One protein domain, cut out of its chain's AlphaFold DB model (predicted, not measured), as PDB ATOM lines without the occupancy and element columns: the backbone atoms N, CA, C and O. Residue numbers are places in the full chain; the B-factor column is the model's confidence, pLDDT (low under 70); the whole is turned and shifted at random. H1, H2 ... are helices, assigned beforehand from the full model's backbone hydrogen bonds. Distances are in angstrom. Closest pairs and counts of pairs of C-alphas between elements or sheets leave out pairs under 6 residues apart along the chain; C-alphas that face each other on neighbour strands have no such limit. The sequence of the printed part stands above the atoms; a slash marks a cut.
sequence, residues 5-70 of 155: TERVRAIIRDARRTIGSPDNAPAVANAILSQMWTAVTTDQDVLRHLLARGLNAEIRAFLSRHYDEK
ATOM      1  N   THR A   5     171.438 212.004 260.246       78.56
ATOM      2  CA  THR A   5     170.335 211.393 261.005       78.56
ATOM      3  C   THR A   5     169.337 210.638 260.119       78.56
ATOM      4  O   THR A   5     168.825 209.593 260.514       78.56
ATOM      5  N   GLU A   6     169.023 211.165 258.935       81.06
ATOM      6  CA  GLU A   6     168.081 210.548 257.992       81.06
ATOM      7  C   GLU A   6     168.700 209.315 257.332       81.06
ATOM      8  O   GLU A   6     168.025 208.297 257.200       81.06
ATOM      9  N   ARG A   7     170.000 209.379 257.017       78.81
ATOM     10  CA  ARG A   7     170.784 208.249 256.501       78.81
ATOM     11  C   ARG A   7     170.846 207.095 257.509       78.81
ATOM     12  O   ARG A   7     170.517 205.968 257.161       78.81
ATOM     13  N   VAL A   8     171.137 207.376 258.782       78.19
ATOM     14  CA  VAL A   8     171.118 206.356 259.853       78.19
ATOM     15  C   VAL A   8     169.723 205.740 260.017       78.19
ATOM     16  O   VAL A   8     169.586 204.525 260.140       78.19
ATOM     17  N   ARG A   9     168.657 206.552 259.969       82.25
ATOM     18  CA  ARG A   9     167.273 206.047 260.034       82.25
ATOM     19  C   ARG A   9     166.910 205.153 258.848       82.25
ATOM     20  O   ARG A   9     166.121 204.228 259.035       82.25
ATOM     21  N   ALA A  10     167.445 205.428 257.659       81.56
ATOM     22  CA  ALA A  10     167.255 204.578 256.488       81.56
ATOM     23  C   ALA A  10     167.905 203.201 256.697       81.56
ATOM     24  O   ALA A  10     167.216 202.196 256.569       81.56
ATOM     25  N   ILE A  11     169.153 203.159 257.178       76.44
ATOM     26  CA  ILE A  11     169.865 201.903 257.488       76.44
ATOM     27  C   ILE A  11     169.092 201.064 258.517       76.44
ATOM     28  O   ILE A  11     168.865 199.875 258.317       76.44
ATOM     29  N   ILE A  12     168.596 201.689 259.592       75.19
ATOM     30  CA  ILE A  12     167.772 201.001 260.602       75.19
ATOM     31  C   ILE A  12     166.498 200.418 259.976       75.19
ATOM     32  O   ILE A  12     166.086 199.303 260.299       75.19
ATOM     33  N   ARG A  13     165.847 201.171 259.085       79.00
ATOM     34  CA  ARG A  13     164.623 200.733 258.406       79.00
ATOM     35  C   ARG A  13     164.887 199.547 257.480       79.00
ATOM     36  O   ARG A  13     164.088 198.613 257.473       79.00
ATOM     37  N   ASP A  14     165.985 199.574 256.737       77.62
ATOM     38  CA  ASP A  14     166.340 198.523 255.784       77.62
ATOM     39  C   ASP A  14     166.782 197.238 256.500       77.62
ATOM     40  O   ASP A  14     166.339 196.145 256.138       77.62
ATOM     41  N   ALA A  15     167.519 197.353 257.608       72.69
ATOM     42  CA  ALA A  15     167.821 196.224 258.486       72.69
ATOM     43  C   ALA A  15     166.546 195.579 259.063       72.69
ATOM     44  O   ALA A  15     166.392 194.358 259.013       72.69
ATOM     45  N   ARG A  16     165.578 196.385 259.532       69.56
ATOM     46  CA  ARG A  16     164.274 195.882 260.015       69.56
ATOM     47  C   ARG A  16     163.490 195.149 258.925       69.56
ATOM     48  O   ARG A  16     162.900 194.110 259.205       69.56
ATOM     49  N   ARG A  17     163.492 195.667 257.691       73.69
ATOM     50  CA  ARG A  17     162.855 195.005 256.537       73.69
ATOM     51  C   ARG A  17     163.507 193.663 256.214       73.69
ATOM     52  O   ARG A  17     162.795 192.711 255.925       73.69
ATOM     53  N   THR A  18     164.832 193.590 256.306       70.81
ATOM     54  CA  THR A  18     165.609 192.382 255.983       70.81
ATOM     55  C   THR A  18     165.320 191.229 256.951       70.81
ATOM     56  O   THR A  18     165.313 190.074 256.545       70.81
ATOM     57  N   ILE A  19     165.044 191.527 258.223       69.81
ATOM     58  CA  ILE A  19     164.817 190.507 259.262       69.81
ATOM     59  C   ILE A  19     163.376 189.994 259.290       69.81
ATOM     60  O   ILE A  19     163.119 188.919 259.828       69.81
ATOM     61  N   GLY A  20     162.419 190.741 258.733       63.41
ATOM     62  CA  GLY A  20     161.023 190.302 258.638       63.41
ATOM     63  C   GLY A  20     160.293 190.142 259.981       63.41
ATOM     64  O   GLY A  20     159.158 189.679 259.993       63.41
ATOM     65  N   SER A  21     160.905 190.538 261.106       62.72
ATOM     66  CA  SER A  21     160.304 190.497 262.445       62.72
ATOM     67  C   SER A  21     160.511 191.834 263.175       62.72
ATOM     68  O   SER A  21     161.657 192.268 263.332       62.72
ATOM     69  N   PRO A  22     159.433 192.514 263.611       59.84
ATOM     70  CA  PRO A  22     159.523 193.820 264.261       59.84
ATOM     71  C   PRO A  22     160.094 193.766 265.686       59.84
ATOM     72  O   PRO A  22     160.612 194.791 266.135       59.84
ATOM     73  N   ASP A  23     160.055 192.599 266.340       64.31
ATOM     74  CA  ASP A  23     160.295 192.456 267.785       64.31
ATOM     75  C   ASP A  23     161.615 191.749 268.131       64.31
ATOM     76  O   ASP A  23     162.002 191.668 269.297       64.31
ATOM     77  N   ASN A  24     162.367 191.275 267.131       72.31
ATOM     78  CA  ASN A  24     163.676 190.662 267.358       72.31
ATOM     79  C   ASN A  24     164.785 191.726 267.402       72.31
ATOM     80  O   ASN A  24     165.620 191.832 266.499       72.31
ATOM     81  N   ALA A  25     164.771 192.544 268.458       70.50
ATOM     82  CA  ALA A  25     165.735 193.625 268.659       70.50
ATOM     83  C   ALA A  25     167.213 193.169 268.575       70.50
ATOM     84  O   ALA A  25     167.989 193.875 267.927       70.50
ATOM     85  N   PRO A  26     167.622 192.001 269.117       73.25
ATOM     86  CA  PRO A  26     168.990 191.498 268.956       73.25
ATOM     87  C   PRO A  26     169.364 191.186 267.502       73.25
ATOM     88  O   PRO A  26     170.447 191.559 267.050       73.25
ATOM     89  N   ALA A  27     168.469 190.553 266.735       71.81
ATOM     90  CA  ALA A  27     168.716 190.297 265.315       71.81
ATOM     91  C   ALA A  27     168.814 191.608 264.524       71.81
ATOM     92  O   ALA A  27     169.716 191.770 263.702       71.81
ATOM     93  N   VAL A  28     167.930 192.570 264.821       67.81
ATOM     94  CA  VAL A  28     167.928 193.909 264.209       67.81
ATOM     95  C   VAL A  28     169.217 194.653 264.519       67.81
ATOM     96  O   VAL A  28     169.811 195.217 263.603       67.81
ATOM     97  N   ALA A  29     169.709 194.587 265.754       72.00
ATOM     98  CA  ALA A  29     170.992 195.167 266.127       72.00
ATOM     99  C   ALA A  29     172.157 194.560 265.326       72.00
ATOM    100  O   ALA A  29     172.959 195.308 264.776       72.00
ATOM    101  N   ASN A  30     172.217 193.233 265.174       75.38
ATOM    102  CA  ASN A  30     173.290 192.571 264.417       75.38
ATOM    103  C   ASN A  30     173.276 192.917 262.917       75.38
ATOM    104  O   ASN A  30     174.329 193.178 262.326       75.38
ATOM    105  N   ALA A  31     172.093 192.982 262.298       73.69
ATOM    106  CA  ALA A  31     171.970 193.410 260.903       73.69
ATOM    107  C   ALA A  31     172.321 194.893 260.724       73.69
ATOM    108  O   ALA A  31     173.019 195.246 259.773       73.69
ATOM    109  N   ILE A  32     171.894 195.752 261.659       74.44
ATOM    110  CA  ILE A  32     172.277 197.168 261.683       74.44
ATOM    111  C   ILE A  32     173.792 197.297 261.789       74.44
ATOM    112  O   ILE A  32     174.362 198.045 261.011       74.44
ATOM    113  N   LEU A  33     174.455 196.573 262.694       73.00
ATOM    114  CA  LEU A  33     175.911 196.640 262.868       73.00
ATOM    115  C   LEU A  33     176.658 196.248 261.588       73.00
ATOM    116  O   LEU A  33     177.586 196.944 261.181       73.00
ATOM    117  N   SER A  34     176.199 195.196 260.910       71.44
ATOM    118  CA  SER A  34     176.801 194.725 259.656       71.44
ATOM    119  C   SER A  34     176.631 195.736 258.512       71.44
ATOM    120  O   SER A  34     177.559 195.974 257.747       71.44
ATOM    121  N   GLN A  35     175.465 196.386 258.411       69.81
ATOM    122  CA  GLN A  35     175.187 197.410 257.392       69.81
ATOM    123  C   GLN A  35     175.816 198.775 257.730       69.81
ATOM    124  O   GLN A  35     176.269 199.501 256.842       69.81
ATOM    125  N   MET A  36     175.869 199.120 259.018       69.81
ATOM    126  CA  MET A  36     176.506 200.331 259.538       69.81
ATOM    127  C   MET A  36     178.005 200.302 259.299       69.81
ATOM    128  O   MET A  36     178.551 201.345 258.964       69.81
ATOM    129  N   TRP A  37     178.656 199.144 259.441       71.06
ATOM    130  CA  TRP A  37     180.088 199.010 259.184       71.06
ATOM    131  C   TRP A  37     180.447 199.498 257.776       71.06
ATOM    132  O   TRP A  37     181.276 200.394 257.622       71.06
ATOM    133  N   THR A  38     179.729 199.016 256.759       71.62
ATOM    134  CA  THR A  38     179.909 199.461 255.372       71.62
ATOM    135  C   THR A  38     179.654 200.962 255.225       71.62
ATOM    136  O   THR A  38     180.512 201.676 254.715       71.62
ATOM    137  N   ALA A  39     178.530 201.472 255.742       67.50
ATOM    138  CA  ALA A  39     178.186 202.891 255.633       67.50
ATOM    139  C   ALA A  39     179.225 203.812 256.300       67.50
ATOM    140  O   ALA A  39     179.608 204.830 255.731       67.50
ATOM    141  N   VAL A  40     179.717 203.437 257.480       70.94
ATOM    142  CA  VAL A  40     180.697 204.191 258.272       70.94
ATOM    143  C   VAL A  40     182.066 204.245 257.592       70.94
ATOM    144  O   VAL A  40     182.720 205.285 257.640       70.94
ATOM    145  N   THR A  41     182.487 203.169 256.919       74.88
ATOM    146  CA  THR A  41     183.754 203.163 256.161       74.88
ATOM    147  C   THR A  41     183.722 204.056 254.919       74.88
ATOM    148  O   THR A  41     184.767 204.528 254.479       74.88
ATOM    149  N   THR A  42     182.532 204.332 254.377       78.44
ATOM    150  CA  THR A  42     182.352 205.136 253.155       78.44
ATOM    151  C   THR A  42     181.855 206.563 253.403       78.44
ATOM    152  O   THR A  42     181.926 207.394 252.502       78.44
ATOM    153  N   ASP A  43     181.345 206.865 254.600       81.06
ATOM    154  CA  ASP A  43     180.661 208.124 254.913       81.06
ATOM    155  C   ASP A  43     181.128 208.688 256.266       81.06
ATOM    156  O   ASP A  43     180.616 208.348 257.341       81.06
ATOM    157  N   GLN A  44     182.119 209.586 256.214       79.94
ATOM    158  CA  GLN A  44     182.696 210.192 257.417       79.94
ATOM    159  C   GLN A  44     181.695 211.042 258.214       79.94
ATOM    160  O   GLN A  44     181.851 211.169 259.431       79.94
ATOM    161  N   ASP A  45     180.658 211.595 257.583       80.25
ATOM    162  CA  ASP A  45     179.639 212.378 258.291       80.25
ATOM    163  C   ASP A  45     178.729 211.473 259.127       80.25
ATOM    164  O   ASP A  45     178.336 211.833 260.242       80.25
ATOM    165  N   VAL A  46     178.412 210.278 258.616       78.00
ATOM    166  CA  VAL A  46     177.679 209.249 259.369       78.00
ATOM    167  C   VAL A  46     178.523 208.739 260.535       78.00
ATOM    168  O   VAL A  46     178.007 208.657 261.652       78.00
ATOM    169  N   LEU A  47     179.822 208.493 260.324       80.25
ATOM    170  CA  LEU A  47     180.751 208.126 261.399       80.25
ATOM    171  C   LEU A  47     180.786 209.188 262.508       80.25
ATOM    172  O   LEU A  47     180.554 208.870 263.675       80.25
ATOM    173  N   ARG A  48     181.023 210.460 262.154       80.12
ATOM    174  CA  ARG A  48     181.066 211.571 263.123       80.12
ATOM    175  C   ARG A  48     179.751 211.710 263.882       80.12
ATOM    176  O   ARG A  48     179.767 211.926 265.091       80.12
ATOM    177  N   HIS A  49     178.613 211.552 263.204       80.31
ATOM    178  CA  HIS A  49     177.298 211.626 263.840       80.31
ATOM    179  C   HIS A  49     177.077 210.516 264.880       80.31
ATOM    180  O   HIS A  49     176.557 210.786 265.965       80.31
ATOM    181  N   LEU A  50     177.467 209.278 264.566       80.69
ATOM    182  CA  LEU A  50     177.344 208.144 265.485       80.69
ATOM    183  C   LEU A  50     178.303 208.261 266.665       80.69
ATOM    184  O   LEU A  50     177.870 208.087 267.802       80.69
ATOM    185  N   LEU A  51     179.563 208.629 266.409       79.44
ATOM    186  CA  LEU A  51     180.552 208.886 267.456       79.44
ATOM    187  C   LEU A  51     180.075 209.982 268.407       79.44
ATOM    188  O   LEU A  51     180.068 209.775 269.615       79.44
ATOM    189  N   ALA A  52     179.595 211.113 267.883       78.75
ATOM    190  CA  ALA A  52     179.071 212.196 268.709       78.75
ATOM    191  C   ALA A  52     177.895 211.738 269.584       78.75
ATOM    192  O   ALA A  52     177.779 212.152 270.734       78.75
ATOM    193  N   ARG A  53     177.009 210.878 269.069       80.19
ATOM    194  CA  ARG A  53     175.895 210.337 269.858       80.19
ATOM    195  C   ARG A  53     176.348 209.357 270.935       80.19
ATOM    196  O   ARG A  53     175.868 209.478 272.058       80.19
ATOM    197  N   GLY A  54     177.248 208.434 270.603       80.25
ATOM    198  CA  GLY A  54     177.805 207.473 271.556       80.25
ATOM    199  C   GLY A  54     178.579 208.170 272.670       80.25
ATOM    200  O   GLY A  54     178.261 207.995 273.842       80.25
ATOM    201  N   LEU A  55     179.509 209.059 272.310       77.75
ATOM    202  CA  LEU A  55     180.290 209.837 273.272       77.75
ATOM    203  C   LEU A  55     179.399 210.706 274.160       77.75
ATOM    204  O   LEU A  55     179.587 210.722 275.368       77.75
ATOM    205  N   ASN A  56     178.385 211.381 273.607       76.06
ATOM    206  CA  ASN A  56     177.455 212.164 274.428       76.06
ATOM    207  C   ASN A  56     176.670 211.303 275.429       76.06
ATOM    208  O   ASN A  56     176.357 211.786 276.515       76.06
ATOM    209  N   ALA A  57     176.316 210.064 275.074       74.81
ATOM    210  CA  ALA A  57     175.633 209.150 275.986       74.81
ATOM    211  C   ALA A  57     176.561 208.711 277.130       74.81
ATOM    212  O   ALA A  57     176.172 208.827 278.290       74.81
ATOM    213  N   GLU A  58     177.791 208.306 276.812       74.56
ATOM    214  CA  GLU A  58     178.801 207.913 277.804       74.56
ATOM    215  C   GLU A  58     179.198 209.077 278.720       74.56
ATOM    216  O   GLU A  58     179.180 208.935 279.940       74.56
ATOM    217  N   ILE A  59     179.453 210.266 278.161       75.50
ATOM    218  CA  ILE A  59     179.761 211.478 278.937       75.50
ATOM    219  C   ILE A  59     178.610 211.801 279.892       75.50
ATOM    220  O   ILE A  59     178.844 212.068 281.067       75.50
ATOM    221  N   ARG A  60     177.352 211.754 279.429       72.12
ATOM    222  CA  ARG A  60     176.198 211.984 280.314       72.12
ATOM    223  C   ARG A  60     176.084 210.925 281.399       72.12
ATOM    224  O   ARG A  60     175.771 211.289 282.525       72.12
ATOM    225  N   ALA A  61     176.319 209.654 281.081       72.62
ATOM    226  CA  ALA A  61     176.252 208.577 282.060       72.62
ATOM    227  C   ALA A  61     177.339 208.732 283.134       72.62
ATOM    228  O   ALA A  61     177.047 208.614 284.321       72.62
ATOM    229  N   PHE A  62     178.565 209.061 282.723       71.69
ATOM    230  CA  PHE A  62     179.682 209.345 283.618       71.69
ATOM    231  C   PHE A  62     179.402 210.552 284.517       71.69
ATOM    232  O   PHE A  62     179.547 210.468 285.734       71.69
ATOM    233  N   LEU A  63     178.922 211.656 283.935       71.12
ATOM    234  CA  LEU A  63     178.561 212.845 284.702       71.12
ATOM    235  C   LEU A  63     177.395 212.556 285.661       71.12
ATOM    236  O   LEU A  63     177.501 212.907 286.826       71.12
ATOM    237  N   SER A  64     176.318 211.887 285.226       64.56
ATOM    238  CA  SER A  64     175.164 211.577 286.094       64.56
ATOM    239  C   SER A  64     175.572 210.737 287.295       64.56
ATOM    240  O   SER A  64     175.238 211.101 288.410       64.56
ATOM    241  N   ARG A  65     176.376 209.683 287.102       58.78
ATOM    242  CA  ARG A  65     176.856 208.837 288.208       58.78
ATOM    243  C   ARG A  65     177.667 209.616 289.245       58.78
ATOM    244  O   ARG A  65     177.565 209.319 290.425       58.78
ATOM    245  N   HIS A  66     178.414 210.635 288.823       52.94
ATOM    246  CA  HIS A  66     179.143 211.517 289.738       52.94
ATOM    247  C   HIS A  66     178.279 212.594 290.410       52.94
ATOM    248  O   HIS A  66     178.707 213.168 291.409       52.94
ATOM    249  N   TYR A  67     177.087 212.887 289.883       48.38
ATOM    250  CA  TYR A  67     176.131 213.811 290.503       48.38
ATOM    251  C   TYR A  67     175.086 213.085 291.368       48.38
ATOM    252  O   TYR A  67     174.660 213.647 292.372       48.38
ATOM    253  N   ASP A  68     174.713 211.848 291.030       44.78
ATOM    254  CA  ASP A  68     173.714 211.040 291.747       44.78
ATOM    255  C   ASP A  68     174.237 210.471 293.084       44.78
ATOM    256  O   ASP A  68     173.441 210.046 293.914       44.78
ATOM    257  N   GLU A  69     175.550 210.513 293.352       45.84
ATOM    258  CA  GLU A  69     176.120 210.180 294.675       45.84
ATOM    259  C   GLU A  69     175.944 211.303 295.722       45.84
ATOM    260  O   GLU A  69     176.238 211.097 296.900       45.84
ATOM    261  N   LYS A  70     175.437 212.483 295.334       44.72
ATOM    262  CA  LYS A  70     175.022 213.548 296.262       44.72
ATOM    263  C   LYS A  70     173.522 213.787 296.120       44.72
ATOM    264  O   LYS A  70     173.083 214.569 295.280       44.72
TER     265      LYS A  70
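Overview. This is residues 5 to 70 of the 155 residues of an uncharacterized protein of Humitalea rosea (UniProt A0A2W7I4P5). A long helix, H3, meets the end of H2 at a corner and sticks out as an arm with residues 51 to 70, while H1 and H2 pack on each other at a steep angle to make a small body at its base. The first turns of H1 also pack on the base of H3, and the arm makes the length of the whole. The printed part has 66 residues with three named helices, in the order H1, H2, H3, and no named strand: all helix. It is loose, with a radius of gyration of the C-alphas of 15.0 A, and elongated, spanning 46 by 30 by 17 A.

Along the chain. H3, residues 44 to 68, is the longest helix at 35.5 A, from C-alpha 44 at (182.696, 210.192, 257.417) to C-alpha 68 at (173.714, 211.040, 291.747). H2, residues 25 to 42, measures 25.5 A and has a kink of 29 degrees near residue 35. H1, residues 5 to 19, measures 21.7 A and begins with C-alpha 5 at (170.335, 211.393, 261.005).

Arrangement. H3 and H2 touch only at the corner by their tight link of one residue, at a steep tilt of 53 degrees, opposite ways; their closest C-alphas, of Val 40 and Leu 47, are 5.0 A apart. H3 touches H1 with residues 46 to 49 alone, and H1 touches H3 with residues 5 to 8 alone. The closest C-alphas there, of Val 8 and Val 46, are 7.2 A apart, and the lines of H1 and H3 are about perpendicular at 86 degrees. H1 and H2 touch at a steep tilt of 49 degrees, opposite ways, with the C-alphas of Ala 15 and Ile 32 closest at 5.6 A. In H1 and H3 every O i to N i+4 pair is within hydrogen-bond range; in H2, 13 of 14 are.

Size, cuts and confidence. The C-alphas farthest apart, of Thr 18 and Lys 70, are 46.5 A apart. Without residues 51 to 70, which stand free, the body spans 30 by 17 by 13 A. The printed part has no cut, and both links are tight. The mean pLDDT of the printed part is 72.0; 17 residues are under 70, among them residues 19 to 23 and 64 to 70.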